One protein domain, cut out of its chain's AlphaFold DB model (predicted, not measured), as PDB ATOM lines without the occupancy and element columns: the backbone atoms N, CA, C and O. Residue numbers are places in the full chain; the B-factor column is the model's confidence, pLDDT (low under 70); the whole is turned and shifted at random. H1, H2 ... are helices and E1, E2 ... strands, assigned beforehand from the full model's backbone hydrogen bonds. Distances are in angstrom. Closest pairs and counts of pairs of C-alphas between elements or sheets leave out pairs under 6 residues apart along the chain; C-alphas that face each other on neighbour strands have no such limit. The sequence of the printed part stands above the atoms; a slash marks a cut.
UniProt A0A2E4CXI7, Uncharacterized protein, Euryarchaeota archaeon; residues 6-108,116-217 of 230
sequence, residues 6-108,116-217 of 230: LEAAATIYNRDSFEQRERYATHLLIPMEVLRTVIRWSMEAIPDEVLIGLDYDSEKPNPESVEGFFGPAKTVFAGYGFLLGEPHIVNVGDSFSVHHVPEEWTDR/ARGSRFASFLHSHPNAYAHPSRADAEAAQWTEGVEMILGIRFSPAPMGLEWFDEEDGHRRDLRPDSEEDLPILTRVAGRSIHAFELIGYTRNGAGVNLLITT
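What this domain is: This is residues 6 to 108 and 116 to 217 of the 230 residues of an uncharacterized protein of Euryarchaeota archaeon (UniProt A0A2E4CXI7). A strongly twisted sheet of eight strands curls nearly into a ring round helix H2, its edge strands E1 and E3 coming together where the ring almost closes. H1 covers E8, H5 lies over E5 on the face opposite to H2, H3 grazes the sheet near E1, and H4 lies far out beside the cut. The printed part has 205 residues with five named helices and eight named strands; along the chain H1 to H5 alternate with E1 to E5, beginning with H1, and E6, E7 and E8 follow; the class is mixed, helices and strands, and the sheet is branched, with both parallel and antiparallel neighbour pairs, E7 having E5, E6 and E8 as neighbours. It is compact, with a radius of gyration of the C-alphas of 16.3 A and spans of 49 by 45 by 31 A.

How they stand to each other: H1, residues 6 to 19, is over E8, residues 210 to 216, at a height over the sheet of 7.0 A; their closest C-alphas, of Asn 14 and Leu 214, are 5.9 A apart. E1, residues 26 to 31, is parallel to E8, with N 30 and O 214 within hydrogen-bond range at 2.8 A. The sheet curls round H2, residues 32 to 45, whose closest C-alphas to E3, residues 82 to 93, are Val 34 and Glu 86, 6.4 A. E2, residues 49 to 61, has antiparallel E3 on one side, N 51 to O 91 at 2.8 A, and antiparallel E4, residues 123 to 129, on the other, N 52 to O 125 at 2.8 A. The closest C-alphas of E1 and E3, Leu 29 and Leu 83, are 5.1 A apart. H3, residues 64 to 70, only grazes the sheet; H4, residues 103 to 106, is not on it. E4, H5, residues 137 to 143, and E5, residues 150 to 158, form a strand-helix-strand unit, parallel neighbour strands with a helix between, its crossover right-handed; N 128 and O 153 are 2.8 A apart. E6, residues 189 to 191, E7, residues 194 to 204, and E8 form a meander, each strand the antiparallel neighbour of the one before, with N 196 to O 189 at 2.9 A and N 211 to O 203 at 2.8 A. E5 lies on the other side of E7 from E6 and E8, antiparallel, N 154 to O 200 at 2.9 A. Every O i to N i+4 pair is within hydrogen-bond range in H1, H2, H3 and H5; H4 is too short for one.

Where its parts are: H1 begins at C-alpha 6 (-33.689, 4.666, 33.907) and is 19.7 A long; H2 is 20.0 A. E2, 30.5 A, bends by 84 degrees at residue 58, and E7, 29.4 A, by 62 degrees at residue 197. E8 ends at C-alpha 216 (-37.404, 3.597, 23.007).

The domain as a whole: The C-alphas farthest apart, of Arg 108 and Glu 182, are 54.5 A apart. Residues 109 to 115 are not printed, and C-alphas 108 and 116 are 14.7 A apart across the cut. The links H3 to E3 and E5 to E6 are long. The model's pLDDT is under 70 at residues 101 to 108, 116 to 119 and 167 to 172.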
ATOM      1  N   LEU A   6     -34.000   5.153  35.240       93.88
ATOM      2  CA  LEU A   6     -33.689   4.666  33.907       93.88
ATOM      3  C   LEU A   6     -34.386   5.497  32.822       93.88
ATOM      4  O   LEU A   6     -33.780   5.747  31.787       93.88
ATOM      5  N   GLU A   7     -35.606   5.985  33.056       94.25
ATOM      6  CA  GLU A   7     -36.309   6.863  32.110       94.25
ATOM      7  C   GLU A   7     -35.611   8.228  31.991       94.25
ATOM      8  O   GLU A   7     -35.349   8.719  30.888       94.25
ATOM      9  N   ALA A   8     -35.219   8.802  33.132       93.50
ATOM     10  CA  ALA A   8     -34.431  10.031  33.172       93.50
ATOM     11  C   ALA A   8     -33.054   9.847  32.504       93.50
ATOM     12  O   ALA A   8     -32.634  10.685  31.704       93.50
ATOM     13  N   ALA A   9     -32.378   8.725  32.775       95.12
ATOM     14  CA  ALA A   9     -31.126   8.368  32.116       95.12
ATOM     15  C   ALA A   9     -31.300   8.204  30.599       95.12
ATOM     16  O   ALA A   9     -30.475   8.696  29.834       95.12
ATOM     17  N   ALA A  10     -32.381   7.558  30.155       96.62
ATOM     18  CA  ALA A  10     -32.661   7.342  28.741       96.62
ATOM     19  C   ALA A  10     -32.909   8.649  27.989       96.62
ATOM     20  O   ALA A  10     -32.424   8.798  26.873       96.62
ATOM     21  N   THR A  11     -33.587   9.616  28.610       95.81
ATOM     22  CA  THR A  11     -33.783  10.952  28.028       95.81
ATOM     23  C   THR A  11     -32.442  11.642  27.756       95.81
ATOM     24  O   THR A  11     -32.220  12.174  26.668       95.81
ATOM     25  N   ILE A  12     -31.515  11.606  28.716       94.88
ATOM     26  CA  ILE A  12     -30.182  12.212  28.563       94.88
ATOM     27  C   ILE A  12     -29.346  11.446  27.537       94.88
ATOM     28  O   ILE A  12     -28.741  12.062  26.658       94.88
ATOM     29  N   TYR A  13     -29.359  10.114  27.609       96.94
ATOM     30  CA  TYR A  13     -28.652   9.240  26.674       96.94
ATOM     31  C   TYR A  13     -29.109   9.471  25.230       96.94
ATOM     32  O   TYR A  13     -28.291   9.616  24.323       96.94
ATOM     33  N   ASN A  14     -30.422   9.563  25.012       97.50
ATOM     34  CA  ASN A  14     -30.998   9.801  23.697       97.50
ATOM     35  C   ASN A  14     -30.736  11.220  23.191       97.50
ATOM     36  O   ASN A  14     -30.508  11.395  21.996       97.50
ATOM     37  N   ARG A  15     -30.708  12.234  24.063       95.69
ATOM     38  CA  ARG A  15     -30.273  13.582  23.667       95.69
ATOM     39  C   ARG A  15     -28.860  13.545  23.072       95.69
ATOM     40  O   ARG A  15     -28.658  14.089  21.989       95.69
ATOM     41  N   ASP A  16     -27.930  12.828  23.705       94.75
ATOM     42  CA  ASP A  16     -26.590  12.593  23.144       94.75
ATOM     43  C   ASP A  16     -26.659  11.812  21.815       94.75
ATOM     44  O   ASP A  16     -26.054  12.226  20.823       94.75
ATOM     45  N   SER A  17     -27.472  10.745  21.736       95.50
ATOM     46  CA  SER A  17     -27.715  10.009  20.479       95.50
ATOM     47  C   SER A  17     -28.191  10.922  19.350       95.50
ATOM     48  O   SER A  17     -27.771  10.752  18.205       95.50
ATOM     49  N   PHE A  18     -29.077  11.875  19.644       95.25
ATOM     50  CA  PHE A  18     -29.634  12.806  18.670       95.25
ATOM     51  C   PHE A  18     -28.597  13.832  18.215       95.25
ATOM     52  O   PHE A  18     -28.437  14.053  17.013       95.25
ATOM     53  N   GLU A  19     -27.872  14.442  19.153       93.94
ATOM     54  CA  GLU A  19     -26.827  15.430  18.867       93.94
ATOM     55  C   GLU A  19     -25.670  14.821  18.064       93.94
ATOM     56  O   GLU A  19     -25.115  15.467  17.172       93.94
ATOM     57  N   GLN A  20     -25.348  13.554  18.326       91.62
ATOM     58  CA  GLN A  20     -24.242  12.843  17.688       91.62
ATOM     59  C   GLN A  20     -24.641  11.952  16.515       91.62
ATOM     60  O   GLN A  20     -23.762  11.314  15.936       91.62
ATOM     61  N   ARG A  21     -25.919  11.906  16.127       93.44
ATOM     62  CA  ARG A  21     -26.447  10.947  15.136       93.44
ATOM     63  C   ARG A  21     -25.614  10.833  13.853       93.44
ATOM     64  O   ARG A  21     -25.353   9.733  13.388       93.44
ATOM     65  N   GLU A  22     -25.092  11.953  13.351       91.69
ATOM     66  CA  GLU A  22     -24.293  12.013  12.117       91.69
ATOM     67  C   GLU A  22     -22.933  11.295  12.211       91.69
ATOM     68  O   GLU A  22     -22.346  10.924  11.184       91.69
ATOM     69  N   ARG A  23     -22.417  11.105  13.435       91.31
ATOM     70  CA  ARG A  23     -21.157  10.394  13.707       91.31
ATOM     71  C   ARG A  23     -21.298   8.889  13.528       91.31
ATOM     72  O   ARG A  23     -20.314   8.226  13.210       91.31
ATOM     73  N   TYR A  24     -22.499   8.358  13.718       94.12
ATOM     74  CA  TYR A  24     -22.753   6.934  13.602       94.12
ATOM     75  C   TYR A  24     -22.984   6.531  12.145       94.12
ATOM     76  O   TYR A  24     -23.348   7.333  11.276       94.12
ATOM     77  N   ALA A  25     -22.708   5.260  11.856       92.50
ATOM     78  CA  ALA A  25     -22.942   4.695  10.533       92.50
ATOM     79  C   ALA A  25     -24.357   4.118  10.390       92.50
ATOM     80  O   ALA A  25     -24.799   3.873   9.272       92.50
ATOM     81  N   THR A  26     -25.031   3.854  11.505       96.12
ATOM     82  CA  THR A  26     -26.333   3.186  11.575       96.12
ATOM     83  C   THR A  26     -26.909   3.336  12.986       96.12
ATOM     84  O   THR A  26     -26.227   3.866  13.868       96.12
ATOM     85  N   HIS A  27     -28.128   2.856  13.213       97.44
ATOM     86  CA  HIS A  27     -28.829   2.920  14.495       97.44
ATOM     87  C   HIS A  27     -29.542   1.606  14.836       97.44
ATOM     88  O   HIS A  27     -29.837   0.797  13.958       97.44
ATOM     89  N   LEU A  28     -29.805   1.406  16.129       97.94
ATOM     90  CA  LEU A  28     -30.582   0.293  16.678       97.94
ATOM     91  C   LEU A  28     -31.540   0.827  17.748       97.94
ATOM     92  O   LEU A  28     -31.119   1.577  18.633       97.94
ATOM     93  N   LEU A  29     -32.808   0.419  17.678       98.06
ATOM     94  CA  LEU A  29     -33.830   0.791  18.653       98.06
ATOM     95  C   LEU A  29     -33.945  -0.294  19.723       98.06
ATOM     96  O   LEU A  29     -34.193  -1.457  19.414       98.06
ATOM     97  N   ILE A  30     -33.758   0.094  20.981       98.56
ATOM     98  CA  ILE A  30     -33.819  -0.787  22.144       98.56
ATOM     99  C   ILE A  30     -35.056  -0.405  22.955       98.56
ATOM    100  O   ILE A  30     -35.084   0.692  23.522       98.56
ATOM    101  N   PRO A  31     -36.080  -1.266  23.046       98.38
ATOM    102  CA  PRO A  31     -37.202  -1.018  23.939       98.38
ATOM    103  C   PRO A  31     -36.736  -0.917  25.395       98.38
ATOM    104  O   PRO A  31     -35.902  -1.703  25.853       98.38
ATOM    105  N   MET A  32     -37.300   0.027  26.144       97.06
ATOM    106  CA  MET A  32     -36.941   0.287  27.540       97.06
ATOM    107  C   MET A  32     -37.018  -0.975  28.411       97.06
ATOM    108  O   MET A  32     -36.125  -1.230  29.215       97.06
ATOM    109  N   GLU A  33     -38.040  -1.811  28.219       96.06
ATOM    110  CA  GLU A  33     -38.215  -3.037  29.008       96.06
ATOM    111  C   GLU A  33     -37.188  -4.133  28.668       96.06
ATOM    112  O   GLU A  33     -36.771  -4.893  29.552       96.06
ATOM    113  N   VAL A  34     -36.689  -4.162  27.425       97.81
ATOM    114  CA  VAL A  34     -35.551  -5.014  27.038       97.81
ATOM    115  C   VAL A  34     -34.298  -4.549  27.775       97.81
ATOM    116  O   VAL A  34     -33.643  -5.350  28.447       97.81
ATOM    117  N   LEU A  35     -34.006  -3.245  27.734       97.88
ATOM    118  CA  LEU A  35     -32.853  -2.670  28.429       97.88
ATOM    119  C   LEU A  35     -32.936  -2.869  29.948       97.88
ATOM    120  O   LEU A  35     -31.950  -3.248  30.577       97.88
ATOM    121  N   ARG A  36     -34.117  -2.678  30.542       96.31
ATOM    122  CA  ARG A  36     -34.361  -2.900  31.973       96.31
ATOM    123  C   ARG A  36     -34.066  -4.343  32.372       96.31
ATOM    124  O   ARG A  36     -33.444  -4.581  33.408       96.31
ATOM    125  N   THR A  37     -34.493  -5.300  31.549       97.06
ATOM    126  CA  THR A  37     -34.249  -6.729  31.775       97.06
ATOM    127  C   THR A  37     -32.760  -7.051  31.719       97.06
ATOM    128  O   THR A  37     -32.242  -7.680  32.644       97.06
ATOM    129  N   VAL A  38     -32.071  -6.555  30.690       97.19
ATOM    130  CA  VAL A  38     -30.620  -6.690  30.527       97.19
ATOM    131  C   VAL A  38     -29.873  -6.115  31.732       97.19
ATOM    132  O   VAL A  38     -29.103  -6.829  32.370       97.19
ATOM    133  N   ILE A  39     -30.153  -4.861  32.101       96.88
ATOM    134  CA  ILE A  39     -29.509  -4.176  33.229       96.88
ATOM    135  C   ILE A  39     -29.723  -4.954  34.527       96.88
ATOM    136  O   ILE A  39     -28.783  -5.132  35.303       96.88
ATOM    137  N   ARG A  40     -30.942  -5.449  34.771       95.94
ATOM    138  CA  ARG A  40     -31.243  -6.264  35.952       95.94
ATOM    139  C   ARG A  40     -30.385  -7.523  35.998       95.94
ATOM    140  O   ARG A  40     -29.759  -7.767  37.024       95.94
ATOM    141  N   TRP A  41     -30.335  -8.298  34.917       96.50
ATOM    142  CA  TRP A  41     -29.542  -9.530  34.887       96.50
ATOM    143  C   TRP A  41     -28.053  -9.260  35.075       96.50
ATOM    144  O   TRP A  41     -27.408  -9.945  35.864       96.50
ATOM    145  N   SER A  42     -27.519  -8.218  34.436       96.25
ATOM    146  CA  SER A  42     -26.118  -7.836  34.614       96.25
ATOM    147  C   SER A  42     -25.811  -7.391  36.045       96.25
ATOM    148  O   SER A  42     -24.775  -7.751  36.588       96.25
ATOM    149  N   MET A  43     -26.721  -6.666  36.701       94.81
ATOM    150  CA  MET A  43     -26.590  -6.293  38.115       94.81
ATOM    151  C   MET A  43     -26.628  -7.500  39.065       94.81
ATOM    152  O   MET A  43     -25.904  -7.525  40.062       94.81
ATOM    153  N   GLU A  44     -27.492  -8.476  38.789       93.75
ATOM    154  CA  GLU A  44     -27.639  -9.699  39.587       93.75
ATOM    155  C   GLU A  44     -26.432 -10.637  39.443       93.75
ATOM    156  O   GLU A  44     -26.089 -11.325  40.405       93.75
ATOM    157  N   ALA A  45     -25.766 -10.620  38.283       93.06
ATOM    158  CA  ALA A  45     -24.580 -11.427  37.994       93.06
ATOM    159  C   ALA A  45     -23.294 -10.911  38.666       93.06
ATOM    160  O   ALA A  45     -22.344 -11.675  38.819       93.06
ATOM    161  N   ILE A  46     -23.258  -9.654  39.134       92.62
ATOM    162  CA  ILE A  46     -22.059  -9.058  39.753       92.62
ATOM    163  C   ILE A  46     -21.514  -9.962  40.884       92.62
ATOM    164  O   ILE A  46     -22.224 -10.223  41.872       92.62
ATOM    165  N   PRO A  47     -20.221 -10.350  40.845       90.44
ATOM    166  CA  PRO A  47     -19.128  -9.702  40.105       90.44
ATOM    167  C   PRO A  47     -18.818 -10.272  38.715       90.44
ATOM    168  O   PRO A  47     -17.882  -9.779  38.095       90.44
ATOM    169  N   ASP A  48     -19.555 -11.279  38.258       91.56
ATOM    170  CA  ASP A  48     -19.342 -11.907  36.958       91.56
ATOM    171  C   ASP A  48     -19.963 -11.073  35.826       91.56
ATOM    172  O   ASP A  48     -20.818 -10.207  36.044       91.56
ATOM    173  N   GLU A  49     -19.528 -11.351  34.602       91.81
ATOM    174  CA  GLU A  49     -20.113 -10.832  33.375       91.81
ATOM    175  C   GLU A  49     -21.257 -11.741  32.909       91.81
ATOM    176  O   GLU A  49     -21.219 -12.962  33.073       91.81
ATOM    177  N   VAL A  50     -22.282 -11.157  32.290       93.31
ATOM    178  CA  VAL A  50     -23.343 -11.904  31.605       93.31
ATOM    179  C   VAL A  50     -23.230 -11.683  30.103       93.31
ATOM    180  O   VAL A  50     -23.051 -10.548  29.675       93.31
ATOM    181  N   LEU A  51     -23.380 -12.744  29.309       93.94
ATOM    182  CA  LEU A  51     -23.604 -12.675  27.867       93.94
ATOM    183  C   LEU A  51     -25.086 -12.899  27.579       93.94
ATOM    184  O   LEU A  51     -25.669 -13.909  27.986       93.94
ATOM    185  N   ILE A  52     -25.680 -11.975  26.838       94.88
ATOM    186  CA  ILE A  52     -27.094 -11.960  26.482       94.88
ATOM    187  C   ILE A  52     -27.206 -11.960  24.961       94.88
ATOM    188  O   ILE A  52     -26.601 -11.129  24.289       94.88
ATOM    189  N   GLY A  53     -27.975 -12.898  24.420       94.00
ATOM    190  CA  GLY A  53     -28.317 -12.975  23.003       94.00
ATOM    191  C   GLY A  53     -29.655 -12.294  22.741       94.00
ATOM    192  O   GLY A  53     -30.593 -12.459  23.525       94.00
ATOM    193  N   LEU A  54     -29.733 -11.520  21.659       94.62
ATOM    194  CA  LEU A  54     -30.933 -10.789  21.259       94.62
ATOM    195  C   LEU A  54     -31.164 -10.931  19.752       94.62
ATOM    196  O   LEU A  54     -30.262 -10.687  18.945       94.62
ATOM    197  N   ASP A  55     -32.391 -11.279  19.381       93.19
ATOM    198  CA  ASP A  55     -32.879 -11.164  18.007       93.19
ATOM    199  C   ASP A  55     -33.717  -9.899  17.849       93.19
ATOM    200  O   ASP A  55     -34.146  -9.293  18.827       93.19
ATOM    201  N   TYR A  56     -33.921  -9.479  16.608       93.00
ATOM    202  CA  TYR A  56     -34.845  -8.402  16.280       93.00
ATOM    203  C   TYR A  56     -36.283  -8.931  16.235       93.00
ATOM    204  O   TYR A  56     -36.523 -10.079  15.856       93.00
ATOM    205  N   ASP A  57     -37.246  -8.088  16.592       94.81
ATOM    206  CA  ASP A  57     -38.662  -8.419  16.483       94.81
ATOM    207  C   ASP A  57     -39.169  -8.076  15.074       94.81
ATOM    208  O   ASP A  57     -39.408  -6.917  14.736       94.81
ATOM    209  N   SER A  58     -39.337  -9.097  14.228       92.12
ATOM    210  CA  SER A  58     -39.802  -8.917  12.846       92.12
ATOM    211  C   SER A  58     -41.235  -8.387  12.726       92.12
ATOM    212  O   SER A  58     -41.633  -7.967  11.640       92.12
ATOM    213  N   GLU A  59     -42.022  -8.428  13.805       95.94
ATOM    214  CA  GLU A  59     -43.377  -7.866  13.843       95.94
ATOM    215  C   GLU A  59     -43.375  -6.382  14.243       95.94
ATOM    216  O   GLU A  59     -44.388  -5.703  14.070       95.94
ATOM    217  N   LYS A  60     -42.234  -5.861  14.713       96.62
ATOM    218  CA  LYS A  60     -42.057  -4.475  15.155       96.62
ATOM    219  C   LYS A  60     -41.007  -3.750  14.305       96.62
ATOM    220  O   LYS A  60     -39.842  -3.653  14.701       96.62
ATOM    221  N   PRO A  61     -41.385  -3.249  13.115       97.31
ATOM    222  CA  PRO A  61     -40.506  -2.393  12.327       97.31
ATOM    223  C   PRO A  61     -40.279  -1.046  13.026       97.31
ATOM    224  O   PRO A  61     -41.133  -0.567  13.771       97.31
ATOM    225  N   ASN A  62     -39.143  -0.414  12.738       96.56
ATOM    226  CA  ASN A  62     -38.847   0.934  13.215       96.56
ATOM    227  C   ASN A  62     -39.885   1.940  12.681       96.56
ATOM    228  O   ASN A  62     -40.274   1.846  11.511       96.56
ATOM    229  N   PRO A  63     -40.292   2.945  13.479       95.50
ATOM    230  CA  PRO A  63     -41.157   4.012  12.989       95.50
ATOM    231  C   PRO A  63     -40.510   4.788  11.834       95.50
ATOM    232  O   PRO A  63     -39.329   5.143  11.893       95.50
ATOM    233  N   GLU A  64     -41.296   5.126  10.807       93.75
ATOM    234  CA  GLU A  64     -40.807   5.889   9.645       93.75
ATOM    235  C   GLU A  64     -40.225   7.252  10.046       93.75
ATOM    236  O   GLU A  64     -39.240   7.705   9.464       93.75
ATOM    237  N   SER A  65     -40.795   7.891  11.072       93.06
ATOM    238  CA  SER A  65     -40.294   9.152  11.622       93.06
ATOM    239  C   SER A  65     -38.867   9.007  12.157       93.06
ATOM    240  O   SER A  65     -38.009   9.841  11.870       93.06
ATOM    241  N   VAL A  66     -38.573   7.919  12.870       94.19
ATOM    242  CA  VAL A  66     -37.235   7.626  13.399       94.19
ATOM    243  C   VAL A  66     -36.259   7.345  12.258       94.19
ATOM    244  O   VAL A  66     -35.177   7.935  12.225       94.19
ATOM    245  N   GLU A  67     -36.654   6.526  11.279       93.62
ATOM    246  CA  GLU A  67     -35.842   6.263  10.082       93.62
ATOM    247  C   GLU A  67     -35.553   7.542   9.284       93.62
ATOM    248  O   GLU A  67     -34.452   7.709   8.763       93.62
ATOM    249  N   GLY A  68     -36.499   8.482   9.231       91.56
ATOM    250  CA  GLY A  68     -36.317   9.769   8.561       91.56
ATOM    251  C   GLY A  68     -35.313  10.704   9.244       91.56
ATOM    252  O   GLY A  68     -34.682  11.510   8.562       91.56
ATOM    253  N   PHE A  69     -35.152  10.613  10.569       90.88
ATOM    254  CA  PHE A  69     -34.271  11.500  11.344       90.88
ATOM    255  C   PHE A  69     -32.886  10.916  11.635       90.88
ATOM    256  O   PHE A  69     -31.915  11.669  11.725       90.88
ATOM    257  N   PHE A  70     -32.796   9.600  11.819       92.38
ATOM    258  CA  PHE A  70     -31.544   8.905  12.130       92.38
ATOM    259  C   PHE A  70     -30.949   8.178  10.926       92.38
ATOM    260  O   PHE A  70     -29.744   7.923  10.896       92.38
ATOM    261  N   GLY A  71     -31.774   7.875   9.925       83.38
ATOM    262  CA  GLY A  71     -31.336   7.327   8.656       83.38
ATOM    263  C   GLY A  71     -30.964   8.398   7.619       83.38
ATOM    264  O   GLY A  71     -31.023   9.601   7.878       83.38
ATOM    265  N   PRO A  72     -30.588   7.965   6.403       85.00
ATOM    266  CA  PRO A  72     -30.390   6.569   6.016       85.00
ATOM    267  C   PRO A  72     -29.093   5.992   6.600       85.00
ATOM    268  O   PRO A  72     -28.062   6.667   6.653       85.00
ATOM    269  N   ALA A  73     -29.115   4.712   6.979       88.69
ATOM    270  CA  ALA A  73     -27.914   4.040   7.452       88.69
ATOM    271  C   ALA A  73     -26.855   3.894   6.341       88.69
ATOM    272  O   ALA A  73     -27.133   3.479   5.215       88.69
ATOM    273  N   LYS A  74     -25.603   4.202   6.685       88.69
ATOM    274  CA  LYS A  74     -24.407   4.010   5.848       88.69
ATOM    275  C   LYS A  74     -23.957   2.544   5.838       88.69
ATOM    276  O   LYS A  74     -23.253   2.122   4.924       88.69
ATOM    277  N   THR A  75     -24.330   1.777   6.863       89.25
ATOM    278  CA  THR A  75     -24.063   0.339   6.984       89.25
ATOM    279  C   THR A  75     -25.277  -0.379   7.569       89.25
ATOM    280  O   THR A  75     -26.015   0.195   8.366       89.25
ATOM    281  N   VAL A  76     -25.488  -1.632   7.175       91.88
ATOM    282  CA  VAL A  76     -26.608  -2.458   7.644       91.88
ATOM    283  C   VAL A  76     -26.084  -3.720   8.313       91.88
ATOM    284  O   VAL A  76     -25.004  -4.210   7.982       91.88
ATOM    285  N   PHE A  77     -26.870  -4.238   9.245       93.88
ATOM    286  CA  PHE A  77     -26.606  -5.449  10.014       93.88
ATOM    287  C   PHE A  77     -27.875  -6.316  10.047       93.88
ATOM    288  O   PHE A  77     -28.955  -5.858   9.658       93.88
ATOM    289  N   ALA A  78     -27.761  -7.571  10.482       92.06
ATOM    290  CA  ALA A  78     -28.918  -8.457  10.604       92.06
ATOM    291  C   ALA A  78     -29.911  -7.910  11.644       92.06
ATOM    292  O   ALA A  78     -29.574  -7.776  12.818       92.06
ATOM    293  N   GLY A  79     -31.127  -7.585  11.198       92.31
ATOM    294  CA  GLY A  79     -32.162  -6.965  12.031       92.31
ATOM    295  C   GLY A  79     -32.262  -5.446  11.944       92.31
ATOM    296  O   GLY A  79     -33.096  -4.865  12.631       92.31
ATOM    297  N   TYR A  80     -31.462  -4.788  11.096       95.44
ATOM    298  CA  TYR A  80     -31.642  -3.358  10.833       95.44
ATOM    299  C   TYR A  80     -33.073  -3.059  10.351       95.44
ATOM    300  O   TYR A  80     -33.608  -3.774   9.500       95.44
ATOM    301  N   GLY A  81     -33.661  -1.977  10.867       96.00
ATOM    302  CA  GLY A  81     -35.029  -1.555  10.552       96.00
ATOM    303  C   GLY A  81     -36.109  -2.168  11.447       96.00
ATOM    304  O   GLY A  81     -37.288  -1.924  11.204       96.00
ATOM    305  N   PHE A  82     -35.728  -2.937  12.467       97.25
ATOM    306  CA  PHE A  82     -36.634  -3.531  13.448       97.25
ATOM    307  C   PHE A  82     -36.174  -3.227  14.875       97.25
ATOM    308  O   PHE A  82     -34.983  -3.011  15.131       97.25
ATOM    309  N   LEU A  83     -37.126  -3.247  15.808       98.19
ATOM    310  CA  LEU A  83     -36.852  -3.091  17.231       98.19
ATOM    311  C   LEU A  83     -36.088  -4.315  17.755       98.19
ATOM    312  O   LEU A  83     -36.305  -5.450  17.317       98.19
ATOM    313  N   LEU A  84     -35.205  -4.091  18.729       97.62
ATOM    314  CA  LEU A  84     -34.538  -5.173  19.447       97.62
ATOM    315  C   LEU A  84     -35.569  -5.978  20.252       97.62
ATOM    316  O   LEU A  84     -36.380  -5.409  20.983       97.62
ATOM    317  N   GLY A  85     -35.538  -7.295  20.095       94.94
ATOM    318  CA  GLY A  85     -36.495  -8.223  20.680       94.94
ATOM    319  C   GLY A  85     -36.086  -8.748  22.056       94.94
ATOM    320  O   GLY A  85     -35.264  -8.170  22.770       94.94
ATOM    321  N   GLU A  86     -36.702  -9.867  22.436       94.44
ATOM    322  CA  GLU A  86     -36.589 -10.439  23.777       94.44
ATOM    323  C   GLU A  86     -35.154 -10.912  24.101       94.44
ATOM    324  O   GLU A  86     -34.555 -11.677  23.331       94.44
ATOM    325  N   PRO A  87     -34.584 -10.495  25.249       95.38
ATOM    326  CA  PRO A  87     -33.239 -10.885  25.644       95.38
ATOM    327  C   PRO A  87     -33.208 -12.313  26.202       95.38
ATOM    328  O   PRO A  87     -34.094 -12.727  26.945       95.38
ATOM    329  N   HIS A  88     -32.133 -13.048  25.918       92.75
ATOM    330  CA  HIS A  88     -31.908 -14.400  26.428       92.75
ATOM    331  C   HIS A  88     -30.528 -14.505  27.078       92.75
ATOM    332  O   HIS A  88     -29.525 -14.182  26.445       92.75
ATOM    333  N   ILE A  89     -30.449 -14.989  28.323       90.62
ATOM    334  CA  ILE A  89     -29.152 -15.294  28.948       90.62
ATOM    335  C   ILE A  89     -28.502 -16.447  28.178       90.62
ATOM    336  O   ILE A  89     -29.082 -17.525  28.058       90.62
ATOM    337  N   VAL A  90     -27.294 -16.207  27.671       88.50
ATOM    338  CA  VAL A  90     -26.480 -17.194  26.951       88.50
ATOM    339  C   VAL A  90     -25.432 -17.790  27.878       88.50
ATOM    340  O   VAL A  90     -25.259 -19.006  27.901       88.50
ATOM    341  N   ASN A  91     -24.740 -16.943  28.642       88.00
ATOM    342  CA  ASN A  91     -23.694 -17.380  29.559       88.00
ATOM    343  C   ASN A  91     -23.507 -16.388  30.717       88.00
ATOM    344  O   ASN A  91     -23.868 -15.216  30.602       88.00
ATOM    345  N   VAL A  92     -22.927 -16.860  31.817       88.50
ATOM    346  CA  VAL A  92     -22.444 -16.043  32.938       88.50
ATOM    347  C   VAL A  92     -21.048 -16.542  33.295       88.50
ATOM    348  O   VAL A  92     -20.861 -17.743  33.490       88.50
ATOM    349  N   GLY A  93     -20.072 -15.645  33.369       86.25
ATOM    350  CA  GLY A  93     -18.684 -16.013  33.634       86.25
ATOM    351  C   GLY A  93     -17.779 -14.804  33.817       86.25
ATOM    352  O   GLY A  93     -18.222 -13.664  33.758       86.25
ATOM    353  N   ASP A  94     -16.495 -15.055  34.042       84.44
ATOM    354  CA  ASP A  94     -15.493 -13.990  34.078       84.44
ATOM    355  C   ASP A  94     -15.175 -13.454  32.668       84.44
ATOM    356  O   ASP A  94     -15.582 -14.028  31.653       84.44
ATOM    357  N   SER A  95     -14.375 -12.389  32.598       76.19
ATOM    358  CA  SER A  95     -13.955 -11.753  31.338       76.19
ATOM    359  C   SER A  95     -13.189 -12.675  30.377       76.19
ATOM    360  O   SER A  95     -13.014 -12.351  29.204       76.19
ATOM    361  N   PHE A  96     -12.719 -13.843  30.834       76.88
ATOM    362  CA  PHE A  96     -12.037 -14.825  29.987       76.88
ATOM    363  C   PHE A  96     -12.985 -15.865  29.391       76.88
ATOM    364  O   PHE A  96     -12.652 -16.482  28.379       76.88
ATOM    365  N   SER A  97     -14.131 -16.106  30.028       78.56
ATOM    366  CA  SER A  97     -15.021 -17.223  29.705       78.56
ATOM    367  C   SER A  97     -16.415 -16.798  29.257       78.56
ATOM    368  O   SER A  97     -17.100 -17.599  28.620       78.56
ATOM    369  N   VAL A  98     -16.834 -15.558  29.526       74.50
ATOM    370  CA  VAL A  98     -18.199 -15.091  29.245       74.50
ATOM    371  C   VAL A  98     -18.573 -15.210  27.764       74.50
ATOM    372  O   VAL A  98     -19.712 -15.534  27.433       74.50
ATOM    373  N   HIS A  99     -17.607 -15.050  26.855       74.50
ATOM    374  CA  HIS A  99     -17.837 -15.146  25.411       74.50
ATOM    375  C   HIS A  99     -17.993 -16.581  24.889       74.50
ATOM    376  O   HIS A  99     -18.273 -16.759  23.701       74.50
ATOM    377  N   HIS A 100     -17.799 -17.599  25.732       74.38
ATOM    378  CA  HIS A 100     -18.012 -18.990  25.347       74.38
ATOM    379  C   HIS A 100     -19.507 -19.319  25.355       74.38
ATOM    380  O   HIS A 100     -20.203 -19.110  26.345       74.38
ATOM    381  N   VAL A 101     -19.999 -19.858  24.242       66.69
ATOM    382  CA  VAL A 101     -21.375 -20.356  24.133       66.69
ATOM    383  C   VAL A 101     -21.403 -21.820  24.600       66.69
ATOM    384  O   VAL A 101     -20.440 -22.543  24.329       66.69
ATOM    385  N   PRO A 102     -22.459 -22.282  25.301       63.25
ATOM    386  CA  PRO A 102     -22.564 -23.672  25.737       63.25
ATOM    387  C   PRO A 102     -22.315 -24.673  24.602       63.25
ATOM    388  O   PRO A 102     -22.846 -24.525  23.500       63.25
ATOM    389  N   GLU A 103     -21.538 -25.723  24.884       56.44
ATOM    390  CA  GLU A 103     -21.119 -26.721  23.885       56.44
ATOM    391  C   GLU A 103     -22.327 -27.396  23.203       56.44
ATOM    392  O   GLU A 103     -22.317 -27.631  21.995       56.44
ATOM    393  N   GLU A 104     -23.429 -27.584  23.937       53.97
ATOM    394  CA  GLU A 104     -24.709 -28.099  23.425       53.97
ATOM    395  C   GLU A 104     -25.339 -27.249  22.305       53.97
ATOM    396  O   GLU A 104     -26.127 -27.770  21.517       53.97
ATOM    397  N   TRP A 105     -24.996 -25.962  22.194       57.50
ATOM    398  CA  TRP A 105     -25.449 -25.094  21.097       57.50
ATOM    399  C   TRP A 105     -24.500 -25.145  19.897       57.50
ATOM    400  O   TRP A 105     -24.887 -24.795  18.784       57.50
ATOM    401  N   THR A 106     -23.268 -25.606  20.116       52.69
ATOM    402  CA  THR A 106     -22.268 -25.838  19.065       52.69
ATOM    403  C   THR A 106     -22.333 -27.256  18.488       52.69
ATOM    404  O   THR A 106     -21.790 -27.512  17.411       52.69
ATOM    405  N   ASP A 107     -23.043 -28.178  19.145       50.62
ATOM    406  CA  ASP A 107     -23.064 -29.588  18.772       50.62
ATOM    407  C   ASP A 107     -24.083 -29.905  17.640       50.62
ATOM    408  O   ASP A 107     -25.286 -30.060  17.845       50.62
ATOM    409  N   ARG A 108     -23.530 -30.123  16.431       45.62
ATOM    410  CA  ARG A 108     -23.949 -31.123  15.407       45.62
ATOM    411  C   ARG A 108     -24.935 -30.802  14.272       45.62
ATOM    412  O   ARG A 108     -25.375 -31.743  13.612       45.62
ATOM    413  N   ALA A 116     -16.122 -18.943  17.516       47.25
ATOM    414  CA  ALA A 116     -16.390 -19.080  18.964       47.25
ATOM    415  C   ALA A 116     -17.846 -18.865  19.449       47.25
ATOM    416  O   ALA A 116     -18.196 -19.374  20.511       47.25
ATOM    417  N   ARG A 117     -18.696 -18.147  18.696       54.47
ATOM    418  CA  ARG A 117     -20.110 -17.915  19.043       54.47
ATOM    419  C   ARG A 117     -21.156 -18.707  18.249       54.47
ATOM    420  O   ARG A 117     -22.292 -18.748  18.698       54.47
ATOM    421  N   GLY A 118     -20.839 -19.325  17.104       53.41
ATOM    422  CA  GLY A 118     -21.743 -20.274  16.413       53.41
ATOM    423  C   GLY A 118     -23.208 -19.848  16.125       53.41
ATOM    424  O   GLY A 118     -24.034 -20.712  15.854       53.41
ATOM    425  N   SER A 119     -23.560 -18.558  16.203       58.94
ATOM    426  CA  SER A 119     -24.760 -18.101  16.941       58.94
ATOM    427  C   SER A 119     -26.158 -18.347  16.335       58.94
ATOM    428  O   SER A 119     -26.370 -18.198  15.131       58.94
ATOM    429  N   ARG A 120     -27.114 -18.627  17.244       72.12
ATOM    430  CA  ARG A 120     -28.588 -18.628  17.097       72.12
ATOM    431  C   ARG A 120     -29.209 -17.220  17.066       72.12
ATOM    432  O   ARG A 120     -30.267 -17.076  16.471       72.12
ATOM    433  N   PHE A 121     -28.567 -16.241  17.705       88.19
ATOM    434  CA  PHE A 121     -29.019 -14.850  17.831       88.19
ATOM    435  C   PHE A 121     -28.246 -13.913  16.897       88.19
ATOM    436  O   PHE A 121     -27.039 -14.091  16.693       88.19
ATOM    437  N   ALA A 122     -28.918 -12.886  16.384       91.12
ATOM    438  CA  ALA A 122     -28.317 -11.870  15.529       91.12
ATOM    439  C   ALA A 122     -27.372 -10.933  16.299       91.12
ATOM    440  O   ALA A 122     -26.262 -10.669  15.832       91.12
ATOM    441  N   SER A 123     -27.793 -10.441  17.465       94.88
ATOM    442  CA  SER A 123     -27.071  -9.453  18.276       94.88
ATOM    443  C   SER A 123     -26.715 -10.003  19.653       94.88
ATOM    444  O   SER A 123     -27.333 -10.947  20.148       94.88
ATOM    445  N   PHE A 124     -25.727  -9.382  20.291       95.06
ATOM    446  CA  PHE A 124     -25.285  -9.749  21.629       95.06
ATOM    447  C   PHE A 124     -25.016  -8.523  22.484       95.06
ATOM    448  O   PHE A 124     -24.593  -7.485  21.982       95.06
ATOM    449  N   LEU A 125     -25.209  -8.678  23.787       96.19
ATOM    450  CA  LEU A 125     -24.779  -7.729  24.799       96.19
ATOM    451  C   LEU A 125     -24.021  -8.474  25.888       96.19
ATOM    452  O   LEU A 125     -24.507  -9.492  26.380       96.19
ATOM    453  N   HIS A 126     -22.869  -7.952  26.294       95.06
ATOM    454  CA  HIS A 126     -22.208  -8.396  27.517       95.06
ATOM    455  C   HIS A 126     -21.951  -7.234  28.475       95.06
ATOM    456  O   HIS A 126     -21.951  -6.066  28.082       95.06
ATOM    457  N   SER A 127     -21.816  -7.548  29.759       95.19
ATOM    458  CA  SER A 127     -21.611  -6.547  30.807       95.19
ATOM    459  C   SER A 127     -20.164  -6.489  31.270       95.19
ATOM    460  O   SER A 127     -19.572  -7.538  31.469       95.19
ATOM    461  N   HIS A 128     -19.671  -5.295  31.592       93.25
ATOM    462  CA  HIS A 128     -18.373  -5.044  32.217       93.25
ATOM    463  C   HIS A 128     -18.553  -4.518  33.659       93.25
ATOM    464  O   HIS A 128     -18.764  -3.316  33.873       93.25
ATOM    465  N   PRO A 129     -18.497  -5.389  34.685       92.12
ATOM    466  CA  PRO A 129     -18.559  -4.992  36.086       92.12
ATOM    467  C   PRO A 129     -17.340  -4.149  36.482       92.12
ATOM    468  O   PRO A 129     -16.198  -4.574  36.357       92.12
ATOM    469  N   ASN A 130     -17.593  -2.959  37.023       91.00
ATOM    470  CA  ASN A 130     -16.591  -1.968  37.424       91.00
ATOM    471  C   ASN A 130     -15.600  -1.553  36.327       91.00
ATOM    472  O   ASN A 130     -14.488  -1.118  36.624       91.00
ATOM    473  N   ALA A 131     -16.038  -1.596  35.073       88.56
ATOM    474  CA  ALA A 131     -15.304  -1.045  33.947       88.56
ATOM    475  C   ALA A 131     -16.235  -0.256  33.015       88.56
ATOM    476  O   ALA A 131     -17.462  -0.393  33.053       88.56
ATOM    477  N   TYR A 132     -15.626   0.616  32.215       86.75
ATOM    478  CA  TYR A 132     -16.302   1.408  31.196       86.75
ATOM    479  C   TYR A 132     -16.694   0.531  30.003       86.75
ATOM    480  O   TYR A 132     -16.138  -0.551  29.772       86.75
ATOM    481  N   ALA A 133     -17.685   0.992  29.244       90.00
ATOM    482  CA  ALA A 133     -18.161   0.283  28.065       90.00
ATOM    483  C   ALA A 133     -17.201   0.516  26.886       90.00
ATOM    484  O   ALA A 133     -17.426   1.389  26.048       90.00
ATOM    485  N   HIS A 134     -16.113  -0.252  26.838       87.00
ATOM    486  CA  HIS A 134     -15.128  -0.209  25.760       87.00
ATOM    487  C   HIS A 134     -14.760  -1.619  25.292       87.00
ATOM    488  O   HIS A 134     -14.514  -2.481  26.137       87.00
ATOM    489  N   PRO A 135     -14.658  -1.864  23.972       86.62
ATOM    490  CA  PRO A 135     -14.312  -3.181  23.459       86.62
ATOM    491  C   PRO A 135     -12.865  -3.552  23.791       86.62
ATOM    492  O   PRO A 135     -11.915  -2.881  23.384       86.62
ATOM    493  N   SER A 136     -12.678  -4.659  24.493       84.88
ATOM    494  CA  SER A 136     -11.397  -5.342  24.606       84.88
ATOM    495  C   SER A 136     -11.021  -6.026  23.285       84.88
ATOM    496  O   SER A 136     -11.797  -6.122  22.328       84.88
ATOM    497  N   ARG A 137      -9.798  -6.568  23.221       83.44
ATOM    498  CA  ARG A 137      -9.384  -7.386  22.072       83.44
ATOM    499  C   ARG A 137     -10.250  -8.644  21.924       83.44
ATOM    500  O   ARG A 137     -10.535  -9.031  20.795       83.44
ATOM    501  N   ALA A 138     -10.659  -9.258  23.035       83.12
ATOM    502  CA  ALA A 138     -11.528 -10.433  23.010       83.12
ATOM    503  C   ALA A 138     -12.914 -10.074  22.453       83.12
ATOM    504  O   ALA A 138     -13.444 -10.808  21.621       83.12
ATOM    505  N   ASP A 139     -13.434  -8.895  22.801       86.38
ATOM    506  CA  ASP A 139     -14.716  -8.396  22.290       86.38
ATOM    507  C   ASP A 139     -14.664  -8.128  20.790       86.38
ATOM    508  O   ASP A 139     -15.596  -8.457  20.055       86.38
ATOM    509  N   ALA A 140     -13.554  -7.562  20.309       86.06
ATOM    510  CA  ALA A 140     -13.333  -7.344  18.885       86.06
ATOM    511  C   ALA A 140     -13.228  -8.667  18.107       86.06
ATOM    512  O   ALA A 140     -13.769  -8.772  17.007       86.06
ATOM    513  N   GLU A 141     -12.558  -9.682  18.664       85.31
ATOM    514  CA  GLU A 141     -12.477 -11.027  18.077       85.31
ATOM    515  C   GLU A 141     -13.845 -11.724  18.069       85.31
ATOM    516  O   GLU A 141     -14.231 -12.326  17.064       85.31
ATOM    517  N   ALA A 142     -14.611 -11.602  19.154       82.06
ATOM    518  CA  ALA A 142     -15.949 -12.165  19.267       82.06
ATOM    519  C   ALA A 142     -16.933 -11.513  18.281       82.06
ATOM    520  O   ALA A 142     -17.668 -12.220  17.586       82.06
ATOM    521  N   ALA A 143     -16.889 -10.184  18.149       86.56
ATOM    522  CA  ALA A 143     -17.771  -9.421  17.270       86.56
ATOM    523  C   ALA A 143     -17.619  -9.783  15.784       86.56
ATOM    524  O   ALA A 143     -18.569  -9.599  15.023       86.56
ATOM    525  N   GLN A 144     -16.482 -10.351  15.351       85.19
ATOM    526  CA  GLN A 144     -16.298 -10.829  13.968       85.19
ATOM    527  C   GLN A 144     -17.349 -11.869  13.551       85.19
ATOM    528  O   GLN A 144     -17.630 -12.027  12.360       85.19
ATOM    529  N   TRP A 145     -17.953 -12.547  14.528       82.56
ATOM    530  CA  TRP A 145     -18.944 -13.598  14.329       82.56
ATOM    531  C   TRP A 145     -20.390 -13.126  14.544       82.56
ATOM    532  O   TRP A 145     -21.315 -13.882  14.259       82.56
ATOM    533  N   THR A 146     -20.603 -11.884  14.990       87.62
ATOM    534  CA  THR A 146     -21.930 -11.295  15.251       87.62
ATOM    535  C   THR A 146     -22.488 -10.679  13.963       87.62
ATOM    536  O   THR A 146     -21.813  -9.890  13.302       87.62
ATOM    537  N   GLU A 147     -23.665 -11.114  13.497       89.88
ATOM    538  CA  GLU A 147     -24.296 -10.608  12.253       89.88
ATOM    539  C   GLU A 147     -25.073  -9.300  12.463       89.88
ATOM    540  O   GLU A 147     -25.191  -8.498  11.535       89.88
ATOM    541  N   GLY A 148     -25.586  -9.094  13.673       93.69
ATOM    542  CA  GLY A 148     -26.254  -7.887  14.141       93.69
ATOM    543  C   GLY A 148     -25.280  -6.919  14.814       93.69
ATOM    544  O   GLY A 148     -24.265  -6.523  14.231       93.69
ATOM    545  N   VAL A 149     -25.595  -6.542  16.052       95.81
ATOM    546  CA  VAL A 149     -24.833  -5.573  16.852       95.81
ATOM    547  C   VAL A 149     -24.209  -6.260  18.065       95.81
ATOM    548  O   VAL A 149     -24.877  -7.022  18.762       95.81
ATOM    549  N   GLU A 150     -22.933  -5.980  18.325       95.31
ATOM    550  CA  GLU A 150     -22.281  -6.281  19.599       95.31
ATOM    551  C   GLU A 150     -22.419  -5.063  20.515       95.31
ATOM    552  O   GLU A 150     -22.111  -3.938  20.114       95.31
ATOM    553  N   MET A 151     -22.907  -5.278  21.732       97.38
ATOM    554  CA  MET A 151     -23.149  -4.235  22.722       97.38
ATOM    555  C   MET A 151     -22.380  -4.517  24.007       97.38
ATOM    556  O   MET A 151     -22.208  -5.670  24.404       97.38
ATOM    557  N   ILE A 152     -21.961  -3.444  24.675       96.31
ATOM    558  CA  ILE A 152     -21.249  -3.511  25.953       96.31
ATOM    559  C   ILE A 152     -21.982  -2.643  26.962       96.31
ATOM    560  O   ILE A 152     -22.243  -1.469  26.686       96.31
ATOM    561  N   LEU A 153     -22.291  -3.223  28.121       97.25
ATOM    562  CA  LEU A 153     -22.866  -2.533  29.269       97.25
ATOM    563  C   LEU A 153     -21.818  -2.392  30.382       97.25
ATOM    564  O   LEU A 153     -21.597  -3.324  31.153       97.25
ATOM    565  N   GLY A 154     -21.199  -1.221  30.502       95.12
ATOM    566  CA  GLY A 154     -20.335  -0.887  31.637       95.12
ATOM    567  C   GLY A 154     -21.163  -0.617  32.891       95.12
ATOM    568  O   GLY A 154     -22.213   0.023  32.806       95.12
ATOM    569  N   ILE A 155     -20.722  -1.097  34.057       94.25
ATOM    570  CA  ILE A 155     -21.456  -0.936  35.325       94.25
ATOM    571  C   ILE A 155     -20.520  -0.440  36.418       94.25
ATOM    572  O   ILE A 155     -19.631  -1.164  36.852       94.25
ATOM    573  N   ARG A 156     -20.763   0.756  36.954       93.56
ATOM    574  CA  ARG A 156     -20.014   1.283  38.102       93.56
ATOM    575  C   ARG A 156     -20.743   0.986  39.405       93.56
ATOM    576  O   ARG A 156     -21.875   1.439  39.588       93.56
ATOM    577  N   PHE A 157     -20.102   0.289  40.341       93.62
ATOM    578  CA  PHE A 157     -20.714  -0.076  41.621       93.62
ATOM    579  C   PHE A 157     -19.753  -0.037  42.820       93.62
ATOM    580  O   PHE A 157     -18.531  -0.097  42.686       93.62
ATOM    581  N   SER A 158     -20.315   0.040  44.030       92.44
ATOM    582  CA  SER A 158     -19.566  -0.042  45.291       92.44
ATOM    583  C   SER A 158     -20.283  -0.896  46.354       92.44
ATOM    584  O   SER A 158     -21.512  -0.956  46.360       92.44
ATOM    585  N   PRO A 159     -19.567  -1.549  47.290       91.12
ATOM    586  CA  PRO A 159     -18.115  -1.678  47.324       91.12
ATOM    587  C   PRO A 159     -17.613  -2.564  46.176       91.12
ATOM    588  O   PRO A 159     -18.200  -3.604  45.871       91.12
ATOM    589  N   ALA A 160     -16.519  -2.136  45.549       85.00
ATOM    590  CA  ALA A 160     -15.800  -2.937  44.571       85.00
ATOM    591  C   ALA A 160     -15.071  -4.089  45.287       85.00
ATOM    592  O   ALA A 160     -14.442  -3.845  46.325       85.00
ATOM    593  N   PRO A 161     -15.139  -5.336  44.792       81.69
ATOM    594  CA  PRO A 161     -14.277  -6.392  45.300       81.69
ATOM    595  C   PRO A 161     -12.817  -6.089  44.934       81.69
ATOM    596  O   PRO A 161     -12.523  -5.416  43.946       81.69
ATOM    597  N   MET A 162     -11.890  -6.588  45.750       77.19
ATOM    598  CA  MET A 162     -10.456  -6.425  45.516       77.19
ATOM    599  C   MET A 162     -10.078  -7.004  44.142       77.19
ATOM    600  O   MET A 162     -10.345  -8.176  43.885       77.19
ATOM    601  N   GLY A 163      -9.460  -6.190  43.282       74.12
ATOM    602  CA  GLY A 163      -9.091  -6.567  41.910       74.12
ATOM    603  C   GLY A 163     -10.071  -6.125  40.813       74.12
ATOM    604  O   GLY A 163      -9.723  -6.248  39.646       74.12
ATOM    605  N   LEU A 164     -11.239  -5.569  41.161       76.25
ATOM    606  CA  LEU A 164     -12.174  -4.910  40.230       76.25
ATOM    607  C   LEU A 164     -12.339  -3.430  40.599       76.25
ATOM    608  O   LEU A 164     -13.450  -2.932  40.806       76.25
ATOM    609  N   GLU A 165     -11.212  -2.745  40.785       78.19
ATOM    610  CA  GLU A 165     -11.194  -1.296  40.974       78.19
ATOM    611  C   GLU A 165     -11.667  -0.615  39.687       78.19
ATOM    612  O   GLU A 165     -11.368  -1.083  38.592       78.19
ATOM    613  N   TRP A 166     -12.414   0.483  39.824       74.94
ATOM    614  CA  TRP A 166     -12.880   1.240  38.664       74.94
ATOM    615  C   TRP A 166     -11.682   1.748  37.858       74.94
ATOM    616  O   TRP A 166     -10.908   2.566  38.362       74.94
ATOM    617  N   PHE A 167     -11.542   1.269  36.623       65.12
ATOM    618  CA  PHE A 167     -10.487   1.697  35.711       65.12
ATOM    619  C   PHE A 167     -11.007   2.830  34.824       65.12
ATOM    620  O   PHE A 167     -12.025   2.666  34.155       65.12
ATOM    621  N   ASP A 168     -10.326   3.976  34.837       63.50
ATOM    622  CA  ASP A 168     -10.572   5.084  33.908       63.50
ATOM    623  C   ASP A 168      -9.466   5.045  32.849       63.50
ATOM    624  O   ASP A 168      -8.290   5.223  33.176       63.50
ATOM    625  N   GLU A 169      -9.826   4.788  31.595       62.50
ATOM    626  CA  GLU A 169      -8.935   5.017  30.456       62.50
ATOM    627  C   GLU A 169      -9.458   6.237  29.680       62.50
ATOM    628  O   GLU A 169     -10.653   6.351  29.419       62.50
ATOM    629  N   GLU A 170      -8.575   7.193  29.379       53.84
ATOM    630  CA  GLU A 170      -8.952   8.568  28.999       53.84
ATOM    631  C   GLU A 170      -9.294   8.782  27.510       53.84
ATOM    632  O   GLU A 170      -9.559   9.920  27.120       53.84
ATOM    633  N   ASP A 171      -9.297   7.752  26.659       57.47
ATOM    634  CA  ASP A 171      -9.417   7.958  25.206       57.47
ATOM    635  C   ASP A 171     -10.773   7.489  24.646       57.47
ATOM    636  O   ASP A 171     -11.063   6.295  24.568       57.47
ATOM    637  N   GLY A 172     -11.620   8.440  24.231       67.44
ATOM    638  CA  GLY A 172     -12.886   8.176  23.531       67.44
ATOM    639  C   GLY A 172     -14.106   8.940  24.062       67.44
ATOM    640  O   GLY A 172     -14.108   9.480  25.165       67.44
ATOM    641  N   HIS A 173     -15.174   9.000  23.255       78.12
ATOM    642  CA  HIS A 173     -16.470   9.532  23.704       78.12
ATOM    643  C   HIS A 173     -17.197   8.479  24.543       78.12
ATOM    644  O   HIS A 173     -17.598   7.439  24.020       78.12
ATOM    645  N   ARG A 174     -17.370   8.764  25.833       85.12
ATOM    646  CA  ARG A 174     -18.077   7.908  26.790       85.12
ATOM    647  C   ARG A 174     -19.591   8.066  26.655       85.12
ATOM    648  O   ARG A 174     -20.093   9.176  26.495       85.12
ATOM    649  N   ARG A 175     -20.321   6.950  26.711       90.06
ATOM    650  CA  ARG A 175     -21.783   6.911  26.542       90.06
ATOM    651  C   ARG A 175     -22.471   6.567  27.855       90.06
ATOM    652  O   ARG A 175     -22.935   5.443  28.053       90.06
ATOM    653  N   ASP A 176     -22.526   7.562  28.728       91.62
ATOM    654  CA  ASP A 176     -23.146   7.481  30.049       91.62
ATOM    655  C   ASP A 176     -24.663   7.240  29.963       91.62
ATOM    656  O   ASP A 176     -25.402   8.013  29.355       91.62
ATOM    657  N   LEU A 177     -25.136   6.204  30.652       91.44
ATOM    658  CA  LEU A 177     -26.546   5.920  30.910       91.44
ATOM    659  C   LEU A 177     -26.841   6.164  32.396       91.44
ATOM    660  O   LEU A 177     -26.942   5.247  33.213       91.44
ATOM    661  N   ARG A 178     -26.945   7.442  32.759       90.12
ATOM    662  CA  ARG A 178     -27.292   7.891  34.113       90.12
ATOM    663  C   ARG A 178     -28.126   9.175  34.059       90.12
ATOM    664  O   ARG A 178     -27.994   9.927  33.095       90.12
ATOM    665  N   PRO A 179     -28.975   9.436  35.067       87.38
ATOM    666  CA  PRO A 179     -29.626  10.730  35.214       87.38
ATOM    667  C   PRO A 179     -28.602  11.844  35.485       87.38
ATOM    668  O   PRO A 179     -27.502  11.583  35.982       87.38
ATOM    669  N   ASP A 180     -28.996  13.089  35.215       85.44
ATOM    670  CA  ASP A 180     -28.219  14.273  35.581       85.44
ATOM    671  C   ASP A 180     -28.137  14.348  37.114       85.44
ATOM    672  O   ASP A 180     -29.146  14.268  37.819       85.44
ATOM    673  N   SER A 181     -26.919  14.471  37.636       83.44
ATOM    674  CA  SER A 181     -26.634  14.479  39.070       83.44
ATOM    675  C   SER A 181     -25.450  15.395  39.360       83.44
ATOM    676  O   SER A 181     -24.444  15.345  38.657       83.44
ATOM    677  N   GLU A 182     -25.555  16.195  40.424       80.12
ATOM    678  CA  GLU A 182     -24.429  16.980  40.952       80.12
ATOM    679  C   GLU A 182     -23.461  16.125  41.793       80.12
ATOM    680  O   GLU A 182     -22.336  16.542  42.058       80.12
ATOM    681  N   GLU A 183     -23.882  14.931  42.222       83.38
ATOM    682  CA  GLU A 183     -23.022  13.978  42.927       83.38
ATOM    683  C   GLU A 183     -22.139  13.199  41.941       83.38
ATOM    684  O   GLU A 183     -22.634  12.701  40.929       83.38
ATOM    685  N   ASP A 184     -20.859  13.005  42.282       79.06
ATOM    686  CA  ASP A 184     -19.907  12.220  41.476       79.06
ATOM    687  C   ASP A 184     -20.268  10.722  41.397       79.06
ATOM    688  O   ASP A 184     -19.970  10.042  40.412       79.06
ATOM    689  N   LEU A 185     -20.891  10.190  42.456       84.25
ATOM    690  CA  LEU A 185     -21.276   8.783  42.612       84.25
ATOM    691  C   LEU A 185     -22.706   8.675  43.177       84.25
ATOM    692  O   LEU A 185     -22.877   8.199  44.306       84.25
ATOM    693  N   PRO A 186     -23.737   9.085  42.414       90.06
ATOM    694  CA  PRO A 186     -25.120   8.974  42.863       90.06
ATOM    695  C   PRO A 186     -25.480   7.505  43.084       90.06
ATOM    696  O   PRO A 186     -24.824   6.609  42.558       90.06
ATOM    697  N   ILE A 187     -26.517   7.215  43.864       91.62
ATOM    698  CA  ILE A 187     -27.012   5.840  44.021       91.62
ATOM    699  C   ILE A 187     -28.264   5.693  43.166       91.62
ATOM    700  O   ILE A 187     -29.348   6.092  43.585       91.62
ATOM    701  N   LEU A 188     -28.110   5.091  41.987       91.25
ATOM    702  CA  LEU A 188     -29.219   4.824  41.067       91.25
ATOM    703  C   LEU A 188     -30.114   3.712  41.613       91.25
ATOM    704  O   LEU A 188     -31.337   3.813  41.637       91.25
ATOM    705  N   THR A 189     -29.487   2.639  42.094       92.38
ATOM    706  CA  THR A 189     -30.179   1.511  42.715       92.38
ATOM    707  C   THR A 189     -29.240   0.723  43.629       92.38
ATOM    708  O   THR A 189     -28.040   0.998  43.719       92.38
ATOM    709  N   ARG A 190     -29.791  -0.259  44.346       92.44
ATOM    710  CA  ARG A 190     -29.036  -1.191  45.184       92.44
ATOM    711  C   ARG A 190     -29.370  -2.632  44.821       92.44
ATOM    712  O   ARG A 190     -30.541  -2.993  44.753       92.44
ATOM    713  N   VAL A 191     -28.344  -3.466  44.676       90.88
ATOM    714  CA  VAL A 191     -28.466  -4.895  44.345       90.88
ATOM    715  C   VAL A 191     -27.475  -5.700  45.179       90.88
ATOM    716  O   VAL A 191     -26.314  -5.323  45.290       90.88
ATOM    717  N   ALA A 192     -27.926  -6.783  45.818       87.38
ATOM    718  CA  ALA A 192     -27.068  -7.681  46.604       87.38
ATOM    719  C   ALA A 192     -26.096  -6.965  47.582       87.38
ATOM    720  O   ALA A 192     -24.937  -7.346  47.728       87.38
ATOM    721  N   GLY A 193     -26.553  -5.890  48.241       88.50
ATOM    722  CA  GLY A 193     -25.735  -5.099  49.175       88.50
ATOM    723  C   GLY A 193     -24.767  -4.099  48.525       88.50
ATOM    724  O   GLY A 193     -24.045  -3.408  49.241       88.50
ATOM    725  N   ARG A 194     -24.777  -3.979  47.195       92.00
ATOM    726  CA  ARG A 194     -23.982  -3.030  46.409       92.00
ATOM    727  C   ARG A 194     -24.827  -1.826  46.005       92.00
ATOM    728  O   ARG A 194     -26.033  -1.949  45.804       92.00
ATOM    729  N   SER A 195     -24.197  -0.665  45.910       94.69
ATOM    730  CA  SER A 195     -24.750   0.558  45.330       94.69
ATOM    731  C   SER A 195     -24.321   0.630  43.872       94.69
ATOM    732  O   SER A 195     -23.135   0.476  43.588       94.69
ATOM    733  N   ILE A 196     -25.266   0.862  42.969       94.50
ATOM    734  CA  ILE A 196     -24.990   1.072  41.549       94.50
ATOM    735  C   ILE A 196     -24.993   2.570  41.273       94.50
ATOM    736  O   ILE A 196     -25.918   3.267  41.696       94.50
ATOM    737  N   HIS A 197     -23.955   3.046  40.591       93.19
ATOM    738  CA  HIS A 197     -23.669   4.471  40.449       93.19
ATOM    739  C   HIS A 197     -23.833   5.009  39.039       93.19
ATOM    740  O   HIS A 197     -24.256   6.147  38.858       93.19
ATOM    741  N   ALA A 198     -23.474   4.208  38.045       92.12
ATOM    742  CA  ALA A 198     -23.562   4.595  36.652       92.12
ATOM    743  C   ALA A 198     -23.598   3.349  35.774       92.12
ATOM    744  O   ALA A 198     -23.062   2.301  36.150       92.12
ATOM    745  N   PHE A 199     -24.190   3.513  34.601       95.06
ATOM    746  CA  PHE A 199     -24.072   2.579  33.498       95.06
ATOM    747  C   PHE A 199     -23.454   3.286  32.305       95.06
ATOM    748  O   PHE A 199     -23.544   4.507  32.186       95.06
ATOM    749  N   GLU A 200     -22.891   2.504  31.403       95.19
ATOM    750  CA  GLU A 200     -22.549   2.950  30.063       95.19
ATOM    751  C   GLU A 200     -22.991   1.928  29.048       95.19
ATOM    752  O   GLU A 200     -22.896   0.732  29.305       95.19
ATOM    753  N   LEU A 201     -23.442   2.397  27.892       97.38
ATOM    754  CA  LEU A 201     -23.937   1.521  26.846       97.38
ATOM    755  C   LEU A 201     -23.393   1.962  25.493       97.38
ATOM    756  O   LEU A 201     -23.648   3.083  25.047       97.38
ATOM    757  N   ILE A 202     -22.684   1.060  24.820       96.38
ATOM    758  CA  ILE A 202     -22.221   1.253  23.442       96.38
ATOM    759  C   ILE A 202     -22.631   0.072  22.568       96.38
ATOM    760  O   ILE A 202     -22.887  -1.024  23.067       96.38
ATOM    761  N   GLY A 203     -22.663   0.296  21.255       96.06
ATOM    762  CA  GLY A 203     -22.906  -0.742  20.262       96.06
ATOM    763  C   GLY A 203     -22.015  -0.554  19.042       96.06
ATOM    764  O   GLY A 203     -21.728   0.575  18.637       96.06
ATOM    765  N   TYR A 204     -21.578  -1.655  18.449       95.44
ATOM    766  CA  TYR A 204     -20.772  -1.660  17.235       95.44
ATOM    767  C   TYR A 204     -21.040  -2.923  16.413       95.44
ATOM    768  O   TYR A 204     -21.470  -3.956  16.920       95.44
ATOM    769  N   THR A 205     -20.816  -2.833  15.107       94.19
ATOM    770  CA  THR A 205     -20.940  -3.990  14.208       94.19
ATOM    771  C   THR A 205     -19.600  -4.711  14.058       94.19
ATOM    772  O   THR A 205     -18.549  -4.186  14.432       94.19
ATOM    773  N   ARG A 206     -19.600  -5.893  13.428       89.81
ATOM    774  CA  ARG A 206     -18.389  -6.704  13.191       89.81
ATOM    775  C   ARG A 206     -17.235  -5.996  12.472       89.81
ATOM    776  O   ARG A 206     -16.102  -6.457  12.540       89.81
ATOM    777  N   ASN A 207     -17.509  -4.914  11.739       87.69
ATOM    778  CA  ASN A 207     -16.485  -4.127  11.044       87.69
ATOM    779  C   ASN A 207     -15.917  -2.981  11.909       87.69
ATOM    780  O   ASN A 207     -15.105  -2.199  11.420       87.69
ATOM    781  N   GLY A 208     -16.355  -2.872  13.168       89.62
ATOM    782  CA  GLY A 208     -15.964  -1.823  14.107       89.62
ATOM    783  C   GLY A 208     -16.735  -0.510  13.955       89.62
ATOM    784  O   GLY A 208     -16.436   0.448  14.662       89.62
ATOM    785  N   ALA A 209     -17.720  -0.421  13.055       92.00
ATOM    786  CA  ALA A 209     -18.546   0.775  12.933       92.00
ATOM    787  C   ALA A 209     -19.467   0.912  14.149       92.00
ATOM    788  O   ALA A 209     -20.242  -0.001  14.446       92.00
ATOM    789  N   GLY A 210     -19.402   2.072  14.807       93.50
ATOM    790  CA  GLY A 210     -20.292   2.420  15.907       93.50
ATOM    791  C   GLY A 210     -21.753   2.476  15.460       93.50
ATOM    792  O   GLY A 210     -22.079   3.034  14.404       93.50
ATOM    793  N   VAL A 211     -22.626   1.927  16.300       96.69
ATOM    794  CA  VAL A 211     -24.081   1.918  16.141       96.69
ATOM    795  C   VAL A 211     -24.683   2.924  17.113       96.69
ATOM    796  O   VAL A 211     -24.379   2.910  18.307       96.69
ATOM    797  N   ASN A 212     -25.549   3.800  16.609       97.38
ATOM    798  CA  ASN A 212     -26.297   4.704  17.464       97.38
ATOM    799  C   ASN A 212     -27.419   3.936  18.161       97.38
ATOM    800  O   ASN A 212     -28.414   3.578  17.532       97.38
ATOM    801  N   LEU A 213     -27.257   3.660  19.448       98.06
ATOM    802  CA  LEU A 213     -28.312   3.037  20.235       98.06
ATOM    803  C   LEU A 213     -29.331   4.103  20.650       98.06
ATOM    804  O   LEU A 213     -28.960   5.195  21.088       98.06
ATOM    805  N   LEU A 214     -30.611   3.789  20.497       98.00
ATOM    806  CA  LEU A 214     -31.724   4.634  20.917       98.00
ATOM    807  C   LEU A 214     -32.604   3.843  21.868       98.00
ATOM    808  O   LEU A 214     -33.037   2.740  21.544       98.00
ATOM    809  N   ILE A 215     -32.874   4.412  23.036       98.38
ATOM    810  CA  ILE A 215     -33.744   3.795  24.032       98.38
ATOM    811  C   ILE A 215     -35.170   4.257  23.751       98.38
ATOM    812  O   ILE A 215     -35.439   5.452  23.654       98.38
ATOM    813  N   THR A 216     -36.085   3.321  23.582       98.19
ATOM    814  CA  THR A 216     -37.404   3.597  23.007       98.19
ATOM    815  C   THR A 216     -38.533   3.090  23.887       98.19
ATOM    816  O   THR A 216     -38.328   2.263  24.780       98.19
ATOM    817  N   THR A 217     -39.742   3.583  23.636       97.06
ATOM    818  CA  THR A 217     -40.977   2.922  24.067       97.06
ATOM    819  C   THR A 217     -41.125   1.562  23.370       97.06
ATOM    820  O   THR A 217     -40.351   1.210  22.478       97.06
TER     821      THR A 217